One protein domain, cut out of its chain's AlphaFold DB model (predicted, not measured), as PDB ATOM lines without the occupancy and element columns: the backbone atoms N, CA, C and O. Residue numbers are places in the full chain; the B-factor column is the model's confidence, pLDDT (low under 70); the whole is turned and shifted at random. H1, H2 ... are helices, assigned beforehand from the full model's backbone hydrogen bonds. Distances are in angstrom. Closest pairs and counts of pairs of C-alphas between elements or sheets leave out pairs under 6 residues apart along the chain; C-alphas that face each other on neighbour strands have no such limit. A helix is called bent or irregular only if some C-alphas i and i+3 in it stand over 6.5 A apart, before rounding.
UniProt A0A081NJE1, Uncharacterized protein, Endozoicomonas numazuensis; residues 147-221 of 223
ATOM      1  N   LEU A 147     -53.913 -24.968  24.542       88.88
ATOM      2  CA  LEU A 147     -53.346 -26.139  23.876       88.88
ATOM      3  C   LEU A 147     -52.252 -26.823  24.711       88.88
ATOM      4  O   LEU A 147     -52.226 -28.049  24.794       88.88
ATOM      5  N   ALA A 148     -51.359 -26.061  25.353       88.31
ATOM      6  CA  ALA A 148     -50.359 -26.638  26.248       88.31
ATOM      7  C   ALA A 148     -51.007 -27.297  27.473       88.31
ATOM      8  O   ALA A 148     -50.625 -28.409  27.835       88.31
ATOM      9  N   LYS A 149     -52.027 -26.653  28.060       88.44
ATOM     10  CA  LYS A 149     -52.814 -27.200  29.177       88.44
ATOM     11  C   LYS A 149     -53.480 -28.527  28.790       88.44
ATOM     12  O   LYS A 149     -53.236 -29.527  29.459       88.44
ATOM     13  N   ALA A 150     -54.162 -28.588  27.644       90.12
ATOM     14  CA  ALA A 150     -54.753 -29.827  27.124       90.12
ATOM     15  C   ALA A 150     -53.718 -30.951  26.888       90.12
ATOM     16  O   ALA A 150     -53.990 -32.122  27.158       90.12
ATOM     17  N   LEU A 151     -52.508 -30.620  26.416       90.81
ATOM     18  CA  LEU A 151     -51.421 -31.595  26.259       90.81
ATOM     19  C   LEU A 151     -50.890 -32.102  27.612       90.81
ATOM     20  O   LEU A 151     -50.680 -33.305  27.766       90.81
ATOM     21  N   VAL A 152     -50.703 -31.224  28.600       91.06
ATOM     22  CA  VAL A 152     -50.245 -31.606  29.950       91.06
ATOM     23  C   VAL A 152     -51.303 -32.438  30.685       91.06
ATOM     24  O   VAL A 152     -50.968 -33.439  31.317       91.06
ATOM     25  N   GLU A 153     -52.585 -32.097  30.553       91.12
ATOM     26  CA  GLU A 153     -53.689 -32.909  31.075       91.12
ATOM     27  C   GLU A 153     -53.709 -34.302  30.435       91.12
ATOM     28  O   GLU A 153     -53.816 -35.304  31.145       91.12
ATOM     29  N   PHE A 154     -53.520 -34.395  29.115       91.75
ATOM     30  CA  PHE A 154     -53.435 -35.678  28.416       91.75
ATOM     31  C   PHE A 154     -52.231 -36.529  28.869       91.75
ATOM     32  O   PHE A 154     -52.364 -37.747  29.035       91.75
ATOM     33  N   ASP A 155     -51.075 -35.904  29.121       90.62
ATOM     34  CA  ASP A 155     -49.891 -36.569  29.683       90.62
ATOM     35  C   ASP A 155     -50.208 -37.221  31.037       90.62
ATOM     36  O   ASP A 155     -49.993 -38.421  31.228       90.62
ATOM     37  N   VAL A 156     -50.790 -36.452  31.962       90.31
ATOM     38  CA  VAL A 156     -51.117 -36.908  33.322       90.31
ATOM     39  C   VAL A 156     -52.250 -37.938  33.331       90.31
ATOM     40  O   VAL A 156     -52.182 -38.926  34.066       90.31
ATOM     41  N   GLN A 157     -53.291 -37.745  32.520       90.56
ATOM     42  CA  GLN A 157     -54.467 -38.616  32.528       90.56
ATOM     43  C   GLN A 157     -54.255 -39.946  31.798       90.56
ATOM     44  O   GLN A 157     -54.839 -40.941  32.232       90.56
ATOM     45  N   PHE A 158     -53.445 -39.980  30.731       90.88
ATOM     46  CA  PHE A 158     -53.307 -41.153  29.858       90.88
ATOM     47  C   PHE A 158     -51.874 -41.682  29.753       90.88
ATOM     48  O   PHE A 158     -51.664 -42.878  29.957       90.88
ATOM     49  N   ILE A 159     -50.888 -40.832  29.438       89.00
ATOM     50  CA  ILE A 159     -49.522 -41.300  29.137       89.00
ATOM     51  C   ILE A 159     -48.846 -41.830  30.403       89.00
ATOM     52  O   ILE A 159     -48.440 -42.990  30.435       89.00
ATOM     53  N   ARG A 160     -48.821 -41.036  31.482       89.69
ATOM     54  CA  ARG A 160     -48.219 -41.428  32.770       89.69
ATOM     55  C   ARG A 160     -48.909 -42.623  33.427       89.69
ATOM     56  O   ARG A 160     -48.263 -43.346  34.175       89.69
ATOM     57  N   LYS A 161     -50.200 -42.856  33.152       89.31
ATOM     58  CA  LYS A 161     -50.915 -44.046  33.646       89.31
ATOM     59  C   LYS A 161     -50.569 -45.309  32.855       89.31
ATOM     60  O   LYS A 161     -50.513 -46.382  33.438       89.31
ATOM     61  N   ALA A 162     -50.337 -45.186  31.547       86.88
ATOM     62  CA  ALA A 162     -49.931 -46.306  30.698       86.88
ATOM     63  C   ALA A 162     -48.436 -46.652  30.840       86.88
ATOM     64  O   ALA A 162     -48.069 -47.820  30.746       86.88
ATOM     65  N   TYR A 163     -47.585 -45.649  31.081       86.69
ATOM     66  CA  TYR A 163     -46.136 -45.794  31.235       86.69
ATOM     67  C   TYR A 163     -45.627 -45.046  32.487       86.69
ATOM     68  O   TYR A 163     -44.914 -44.046  32.371       86.69
ATOM     69  N   PRO A 164     -45.962 -45.516  33.706       85.25
ATOM     70  CA  PRO A 164     -45.550 -44.854  34.949       85.25
ATOM     71  C   PRO A 164     -44.026 -44.828  35.133       85.25
ATOM     72  O   PRO A 164     -43.479 -43.866  35.673       85.25
ATOM     73  N   ASN A 165     -43.336 -45.850  34.619       85.75
ATOM     74  CA  ASN A 165     -41.899 -46.053  34.803       85.75
ATOM     75  C   ASN A 165     -41.023 -45.260  33.809       85.75
ATOM     76  O   ASN A 165     -39.802 -45.372  33.877       85.75
ATOM     77  N   THR A 166     -41.587 -44.471  32.880       84.94
ATOM     78  CA  THR A 166     -40.757 -43.682  31.948       84.94
ATOM     79  C   THR A 166     -40.076 -42.509  32.677       84.94
ATOM     80  O   THR A 166     -40.780 -41.669  33.264       84.94
ATOM     81  N   PRO A 167     -38.732 -42.379  32.595       85.81
ATOM     82  CA  PRO A 167     -37.989 -41.258  33.172       85.81
ATOM     83  C   PRO A 167     -38.466 -39.907  32.632       85.81
ATOM     84  O   PRO A 167     -38.748 -39.784  31.441       85.81
ATOM     85  N   ALA A 168     -38.504 -38.865  33.466       83.06
ATOM     86  CA  ALA A 168     -39.039 -37.549  33.084       83.06
ATOM     87  C   ALA A 168     -38.380 -36.958  31.818       83.06
ATOM     88  O   ALA A 168     -39.074 -36.450  30.936       83.06
ATOM     89  N   GLY A 169     -37.057 -37.112  31.674       81.69
ATOM     90  CA  GLY A 169     -36.311 -36.690  30.483       81.69
ATOM     91  C   GLY A 169     -36.663 -37.450  29.195       81.69
ATOM     92  O   GLY A 169     -36.384 -36.940  28.110       81.69
ATOM     93  N   GLN A 170     -37.305 -38.620  29.303       86.88
ATOM     94  CA  GLN A 170     -37.691 -39.497  28.192       86.88
ATOM     95  C   GLN A 170     -39.196 -39.502  27.871       86.88
ATOM     96  O   GLN A 170     -39.613 -40.202  26.947       86.88
ATOM     97  N   ARG A 171     -40.023 -38.730  28.583       89.44
ATOM     98  CA  ARG A 171     -41.477 -38.688  28.339       89.44
ATOM     99  C   ARG A 171     -41.833 -37.965  27.047       89.44
ATOM    100  O   ARG A 171     -41.226 -36.945  26.708       89.44
ATOM    101  N   LEU A 172     -42.871 -38.450  26.364       90.25
ATOM    102  CA  LEU A 172     -43.372 -37.872  25.115       90.25
ATOM    103  C   LEU A 172     -43.800 -36.415  25.271       90.25
ATOM    104  O   LEU A 172     -43.483 -35.603  24.409       90.25
ATOM    105  N   LEU A 173     -44.482 -36.073  26.362       90.75
ATOM    106  CA  LEU A 173     -44.959 -34.715  26.632       90.75
ATOM    107  C   LEU A 173     -44.157 -34.036  27.749       90.75
ATOM    108  O   LEU A 173     -44.701 -33.321  28.587       90.75
ATOM    109  N   LYS A 174     -42.828 -34.218  27.741       91.38
ATOM    110  CA  LYS A 174     -41.929 -33.390  28.558       91.38
ATOM    111  C   LYS A 174     -42.026 -31.902  28.160       91.38
ATOM    112  O   LYS A 174     -42.276 -31.626  26.983       91.38
ATOM    113  N   PRO A 175     -41.760 -30.941  29.068       88.69
ATOM    114  CA  PRO A 175     -41.991 -29.507  28.829       88.69
ATOM    115  C   PRO A 175     -41.405 -28.965  27.516       88.69
ATOM    116  O   PRO A 175     -42.109 -28.345  26.721       88.69
ATOM    117  N   ALA A 176     -40.148 -29.310  27.209       88.62
ATOM    118  CA  ALA A 176     -39.493 -28.915  25.959       88.62
ATOM    119  C   ALA A 176     -40.189 -29.460  24.693       88.62
ATOM    120  O   ALA A 176     -40.183 -28.801  23.653       88.62
ATOM    121  N   MET A 177     -40.808 -30.646  24.765       91.19
ATOM    122  CA  MET A 177     -41.585 -31.201  23.653       91.19
ATOM    123  C   MET A 177     -42.954 -30.527  23.538       91.19
ATOM    124  O   MET A 177     -43.367 -30.214  22.425       91.19
ATOM    125  N   VAL A 178     -43.638 -30.253  24.657       91.12
ATOM    126  CA  VAL A 178     -44.916 -29.514  24.655       91.12
ATOM    127  C   VAL A 178     -44.731 -28.149  23.992       91.12
ATOM    128  O   VAL A 178     -45.450 -27.837  23.045       91.12
ATOM    129  N   ASN A 179     -43.701 -27.395  24.383       89.62
ATOM    130  CA  ASN A 179     -43.388 -26.103  23.770       89.62
ATOM    131  C   ASN A 179     -43.107 -26.237  22.265       89.62
ATOM    132  O   ASN A 179     -43.711 -25.531  21.461       89.62
ATOM    133  N   ALA A 180     -42.279 -27.204  21.853       90.19
ATOM    134  CA  ALA A 180     -42.001 -27.439  20.436       90.19
ATOM    135  C   ALA A 180     -43.261 -27.825  19.627       90.19
ATOM    136  O   ALA A 180     -43.412 -27.395  18.480       90.19
ATOM    137  N   LEU A 181     -44.187 -28.601  20.203       91.44
ATOM    138  CA  LEU A 181     -45.463 -28.968  19.576       91.44
ATOM    139  C   LEU A 181     -46.412 -27.768  19.443       91.44
ATOM    140  O   LEU A 181     -46.987 -27.576  18.371       91.44
ATOM    141  N   VAL A 182     -46.537 -26.946  20.489       90.81
ATOM    142  CA  VAL A 182     -47.373 -25.731  20.507       90.81
ATOM    143  C   VAL A 182     -46.865 -24.692  19.505       90.81
ATOM    144  O   VAL A 182     -47.665 -24.140  18.748       90.81
ATOM    145  N   THR A 183     -45.547 -24.470  19.436       89.44
ATOM    146  CA  THR A 183     -44.929 -23.521  18.496       89.44
ATOM    147  C   THR A 183     -45.032 -23.995  17.048       89.44
ATOM    148  O   THR A 183     -45.331 -23.209  16.153       89.44
ATOM    149  N   THR A 184     -44.777 -25.281  16.778       88.69
ATOM    150  CA  THR A 184     -44.660 -25.763  15.390       88.69
ATOM    151  C   THR A 184     -45.953 -26.319  14.796       88.69
ATOM    152  O   THR A 184     -46.030 -26.454  13.569       88.69
ATOM    153  N   ARG A 185     -46.948 -26.659  15.629       89.62
ATOM    154  CA  ARG A 185     -48.239 -27.283  15.275       89.62
ATOM    155  C   ARG A 185     -48.127 -28.303  14.122       89.62
ATOM    156  O   ARG A 185     -48.512 -28.023  12.979       89.62
ATOM    157  N   PRO A 186     -47.511 -29.476  14.352       90.56
ATOM    158  CA  PRO A 186     -47.398 -30.507  13.326       90.56
ATOM    159  C   PRO A 186     -48.751 -31.195  13.080       90.56
ATOM    160  O   PRO A 186     -49.319 -31.812  13.969       90.56
ATOM    161  N   VAL A 187     -49.238 -31.153  11.836       87.50
ATOM    162  CA  VAL A 187     -50.551 -31.717  11.443       87.50
ATOM    163  C   VAL A 187     -50.513 -33.247  11.244       87.50
ATOM    164  O   VAL A 187     -51.545 -33.911  11.181       87.50
ATOM    165  N   ASN A 188     -49.329 -33.849  11.104       89.62
ATOM    166  CA  ASN A 188     -49.156 -35.297  10.943       89.62
ATOM    167  C   ASN A 188     -47.739 -35.744  11.347       89.62
ATOM    168  O   ASN A 188     -46.852 -34.917  11.557       89.62
ATOM    169  N   ALA A 189     -47.505 -37.059  11.413       88.19
ATOM    170  CA  ALA A 189     -46.215 -37.630  11.813       88.19
ATOM    171  C   ALA A 189     -45.035 -37.179  10.921       88.19
ATOM    172  O   ALA A 189     -43.923 -36.993  11.414       88.19
ATOM    173  N   ARG A 190     -45.273 -36.923   9.625       88.12
ATOM    174  CA  ARG A 190     -44.255 -36.395   8.695       88.12
ATOM    175  C   ARG A 190     -43.899 -34.938   9.011       88.12
ATOM    176  O   ARG A 190     -42.729 -34.569   8.965       88.12
ATOM    177  N   ALA A 191     -44.890 -34.118   9.360       89.00
ATOM    178  CA  ALA A 191     -44.688 -32.749   9.827       89.00
ATOM    179  C   ALA A 191     -43.992 -32.723  11.195       89.00
ATOM    180  O   ALA A 191     -43.084 -31.923  11.380       89.00
ATOM    181  N   TYR A 192     -44.337 -33.635  12.110       91.25
ATOM    182  CA  TYR A 192     -43.643 -33.810  13.391       91.25
ATOM    183  C   TYR A 192     -42.154 -34.120  13.181       91.25
ATOM    184  O   TYR A 192     -41.299 -33.417  13.710       91.25
ATOM    185  N   GLN A 193     -41.821 -35.093  12.326       90.25
ATOM    186  CA  GLN A 193     -40.427 -35.422  11.999       90.25
ATOM    187  C   GLN A 193     -39.654 -34.261  11.351       90.25
ATOM    188  O   GLN A 193     -38.450 -34.143  11.574       90.25
ATOM    189  N   ARG A 194     -40.323 -33.420  10.549       90.44
ATOM    190  CA  ARG A 194     -39.707 -32.271   9.866       90.44
ATOM    191  C   ARG A 194     -39.555 -31.029  10.743       90.44
ATOM    192  O   ARG A 194     -38.553 -30.342  10.608       90.44
ATOM    193  N   LYS A 195     -40.550 -30.714  11.577       90.00
ATOM    194  CA  LYS A 195     -40.591 -29.474  12.369       90.00
ATOM    195  C   LYS A 195     -39.985 -29.622  13.768       90.00
ATOM    196  O   LYS A 195     -39.472 -28.644  14.295       90.00
ATOM    197  N   ILE A 196     -40.043 -30.811  14.374       92.06
ATOM    198  CA  ILE A 196     -39.483 -31.046  15.712       92.06
ATOM    199  C   ILE A 196     -38.005 -31.467  15.595       92.06
ATOM    200  O   ILE A 196     -37.713 -32.422  14.857       92.06
ATOM    201  N   PRO A 197     -37.081 -30.817  16.335       88.69
ATOM    202  CA  PRO A 197     -35.659 -31.156  16.360       88.69
ATOM    203  C   PRO A 197     -35.377 -32.644  16.583       88.69
ATOM    204  O   PRO A 197     -36.050 -33.317  17.367       88.69
ATOM    205  N   ALA A 198     -34.349 -33.161  15.904       86.44
ATOM    206  CA  ALA A 198     -33.980 -34.572  15.982       86.44
ATOM    207  C   ALA A 198     -33.615 -35.001  17.411       86.44
ATOM    208  O   ALA A 198     -34.062 -36.059  17.841       86.44
ATOM    209  N   GLU A 199     -32.899 -34.165  18.164       87.19
ATOM    210  CA  GLU A 199     -32.471 -34.483  19.534       87.19
ATOM    211  C   GLU A 199     -33.660 -34.614  20.494       87.19
ATOM    212  O   GLU A 199     -33.761 -35.601  21.225       87.19
ATOM    213  N   LEU A 200     -34.649 -33.713  20.396       87.69
ATOM    214  CA  LEU A 200     -35.910 -33.861  21.126       87.69
ATOM    215  C   LEU A 200     -36.622 -35.167  20.749       87.69
ATOM    216  O   LEU A 200     -37.079 -35.873  21.640       87.69
ATOM    217  N   ARG A 201     -36.661 -35.546  19.463       88.75
ATOM    218  CA  ARG A 201     -37.301 -36.800  19.020       88.75
ATOM    219  C   ARG A 201     -36.558 -38.069  19.453       88.75
ATOM    220  O   ARG A 201     -37.225 -39.041  19.781       88.75
ATOM    221  N   LYS A 202     -35.219 -38.074  19.445       87.38
ATOM    222  CA  LYS A 202     -34.381 -39.206  19.891       87.38
ATOM    223  C   LYS A 202     -34.472 -39.423  21.399       87.38
ATOM    224  O   LYS A 202     -34.455 -40.553  21.857       87.38
ATOM    225  N   SER A 203     -34.563 -38.331  22.158       86.25
ATOM    226  CA  SER A 203     -34.565 -38.369  23.622       86.25
ATOM    227  C   SER A 203     -35.842 -38.937  24.254       86.25
ATOM    228  O   SER A 203     -35.891 -39.029  25.471       86.25
ATOM    229  N   VAL A 204     -36.874 -39.278  23.472       89.44
ATOM    230  CA  VAL A 204     -38.178 -39.750  23.966       89.44
ATOM    231  C   VAL A 204     -38.318 -41.267  23.808       89.44
ATOM    232  O   VAL A 204     -37.938 -41.828  22.783       89.44
ATOM    233  N   ASN A 205     -38.950 -41.917  24.788       89.56
ATOM    234  CA  ASN A 205     -39.281 -43.339  24.773       89.56
ATOM    235  C   ASN A 205     -40.107 -43.727  23.528       89.56
ATOM    236  O   ASN A 205     -41.252 -43.303  23.340       89.56
ATOM    237  N   THR A 206     -39.541 -44.602  22.697       86.81
ATOM    238  CA  THR A 206     -40.130 -45.071  21.434       86.81
ATOM    239  C   THR A 206     -41.505 -45.728  21.605       86.81
ATOM    240  O   THR A 206     -42.334 -45.641  20.695       86.81
ATOM    241  N   GLN A 207     -41.780 -46.364  22.752       87.38
ATOM    242  CA  GLN A 207     -43.082 -46.991  23.023       87.38
ATOM    243  C   GLN A 207     -44.179 -45.934  23.197       87.38
ATOM    244  O   GLN A 207     -45.218 -46.016  22.540       87.38
ATOM    245  N   GLU A 208     -43.918 -44.885  23.985       88.50
ATOM    246  CA  GLU A 208     -44.849 -43.763  24.151       88.50
ATOM    247  C   GLU A 208     -45.114 -43.052  22.824       88.50
ATOM    248  O   GLU A 208     -46.273 -42.833  22.473       88.50
ATOM    249  N   VAL A 209     -44.063 -42.753  22.045       89.62
ATOM    250  CA  VAL A 209     -44.203 -42.150  20.705       89.62
ATOM    251  C   VAL A 209     -45.144 -42.993  19.847       89.62
ATOM    252  O   VAL A 209     -46.101 -42.475  19.276       89.62
ATOM    253  N   LYS A 210     -44.909 -44.303  19.765       87.50
ATOM    254  CA  LYS A 210     -45.693 -45.201  18.911       87.50
ATOM    255  C   LYS A 210     -47.162 -45.298  19.342       87.50
ATOM    256  O   LYS A 210     -48.035 -45.377  18.480       87.50
ATOM    257  N   MET A 211     -47.427 -45.282  20.649       89.25
ATOM    258  CA  MET A 211     -48.765 -45.450  21.228       89.25
ATOM    259  C   MET A 211     -49.586 -44.147  21.243       89.25
ATOM    260  O   MET A 211     -50.800 -44.169  21.022       89.25
ATOM    261  N   PHE A 212     -48.936 -43.007  21.501       92.50
ATOM    262  CA  PHE A 212     -49.603 -41.743  21.824       92.50
ATOM    263  C   PHE A 212     -49.373 -40.606  20.824       92.50
ATOM    264  O   PHE A 212     -50.222 -39.714  20.769       92.50
ATOM    265  N   LEU A 213     -48.332 -40.626  19.976       91.69
ATOM    266  CA  LEU A 213     -48.060 -39.519  19.037       91.69
ATOM    267  C   LEU A 213     -49.265 -39.210  18.136       91.69
ATOM    268  O   LEU A 213     -49.606 -38.048  17.953       91.69
ATOM    269  N   ASN A 214     -49.959 -40.226  17.617       91.31
ATOM    270  CA  ASN A 214     -51.141 -40.007  16.774       91.31
ATOM    271  C   ASN A 214     -52.313 -39.361  17.536       91.31
ATOM    272  O   ASN A 214     -53.067 -38.600  16.937       91.31
ATOM    273  N   LYS A 215     -52.451 -39.622  18.845       91.75
ATOM    274  CA  LYS A 215     -53.475 -38.996  19.701       91.75
ATOM    275  C   LYS A 215     -53.114 -37.539  20.000       91.75
ATOM    276  O   LYS A 215     -53.948 -36.661  19.822       91.75
ATOM    277  N   VAL A 216     -51.847 -37.278  20.328       91.88
ATOM    278  CA  VAL A 216     -51.280 -35.927  20.501       91.88
ATOM    279  C   VAL A 216     -51.453 -35.079  19.235       91.88
ATOM    280  O   VAL A 216     -51.935 -33.952  19.301       91.88
ATOM    281  N   LEU A 217     -51.150 -35.639  18.060       91.19
ATOM    282  CA  LEU A 217     -51.392 -34.999  16.760       91.19
ATOM    283  C   LEU A 217     -52.889 -34.823  16.440       91.19
ATOM    284  O   LEU A 217     -53.230 -33.993  15.604       91.19
ATOM    285  N   GLY A 218     -53.777 -35.594  17.074       89.88
ATOM    286  CA  GLY A 218     -55.226 -35.393  17.019       89.88
ATOM    287  C   GLY A 218     -55.664 -34.167  17.822       89.88
ATOM    288  O   GLY A 218     -56.368 -33.318  17.286       89.88
ATOM    289  N   ILE A 219     -55.172 -34.026  19.058       89.50
ATOM    290  CA  ILE A 219     -55.413 -32.849  19.915       89.50
ATOM    291  C   ILE A 219     -54.913 -31.571  19.218       89.50
ATOM    292  O   ILE A 219     -55.632 -30.581  19.151       89.50
ATOM    293  N   LEU A 220     -53.731 -31.625  18.593       89.25
ATOM    294  CA  LEU A 220     -53.143 -30.524  17.811       89.25
ATOM    295  C   LEU A 220     -53.922 -30.128  16.541       89.25
ATOM    296  O   LEU A 220     -53.566 -29.132  15.918       89.25
ATOM    297  N   LYS A 221     -54.933 -30.902  16.121       87.19
ATOM    298  CA  LYS A 221     -55.855 -30.548  15.022       87.19
ATOM    299  C   LYS A 221     -57.194 -29.998  15.505       87.19
ATOM    300  O   LYS A 221     -57.930 -29.446  14.696       87.19
TER     301      LYS A 221
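What this domain is: This is residues 147 to 221 of the 223 residues of an uncharacterized protein of Endozoicomonas numazuensis (UniProt A0A081NJE1). This is a compact, rounded body of five helices in which the two longest, H1 and H5, pack together at a slant and run opposite ways, while H2 crosses the first part of H1, residues 147 to 152. The stretch of residues 163 to 174 folds back from the last residue of H1 to H2, and H3 and the small H4 lie on the sides away from H1. The printed part has 75 residues with five named helices, H1, H2, H3, H4 and H5 in that order along the chain, and no named strand; the class is all helix. The whole is compact, with a radius of gyration of the C-alphas of 11.0 A, and the C-alphas span 28 by 23 by 19 A along their three main axes.

How they stand to each other: H1, residues 147 to 162, and H2, residues 175 to 184, touch through residues 147 to 152 of H1 alone. Their closest C-alphas are those of Ala 148 and Val 178, 6.4 A apart, and they run opposite ways at a steep tilt of 47 degrees. H1 also touches H5, residues 206 to 219, where the closest C-alphas, those of Leu 151 and Val 216, are 7.2 A apart. H1 and H5 run opposite ways at a tilt of 37 degrees, only just steep. H2 and H3, residues 189 to 195, are close but not clearly touching; their closest C-alphas, those of Thr 184 and Lys 195, are 6.3 A apart, and their lines are about perpendicular at 89 degrees. H3 and H5 only just touch, with 3 pairs of C-alphas within 8 A, through residues 213 to 217 of H5 alone. The closest C-alphas of this pair are those of Ala 189 and Asn 214, 7.4 A apart, and the lines are about perpendicular at 88 degrees. Helix packing is mostly crossed: of the 3 pairs of helices that touch, 0 are at a shallow tilt. H4, residues 198 to 202, touches no helix, but it is close to H2 without clearly touching, the closest C-alphas being those of Met 177 and Leu 200 at 6.8 A. H1 is apart from H3 and from H4, and H2 is apart from H5. In H2, H3 and H4 every O i to N i+4 pair is within hydrogen-bond range; in H1 it is 10 of 12 and in H5 8 of 10.

Where its parts are: H1 begins at C-alpha 147, at (-53.346, -26.139, 23.876), and measures 21.6 A from first to last C-alpha. It has a kink of 32 degrees near residue 156 and is only just irregular, with C-alphas 157 and 160 6.9 A apart. H2 measures 14.2 A, from C-alpha 175 at (-41.991, -29.507, 28.829) to C-alpha 184. H3 is 9.9 A long and H4 6.1 A. H5 measures 19.6 A and ends at C-alpha 219, at (-55.413, -32.849, 19.915). H5 is irregular, with C-alphas 211 and 214 7.4 A apart.

The domain as a whole: The two C-alphas farthest apart are those of Lys 161 and Arg 194, at 28.8 A, while the first and last printed C-alphas, those of Leu 147 and Lys 221, are 10.2 A apart. The printed part has no cut. The link from H1 to H2, 12 residues, is long; the links from H2 to H3, H3 to H4 and H4 to H5 are tight. The mean pLDDT of the printed part is 89.1, and no printed residue is under 70.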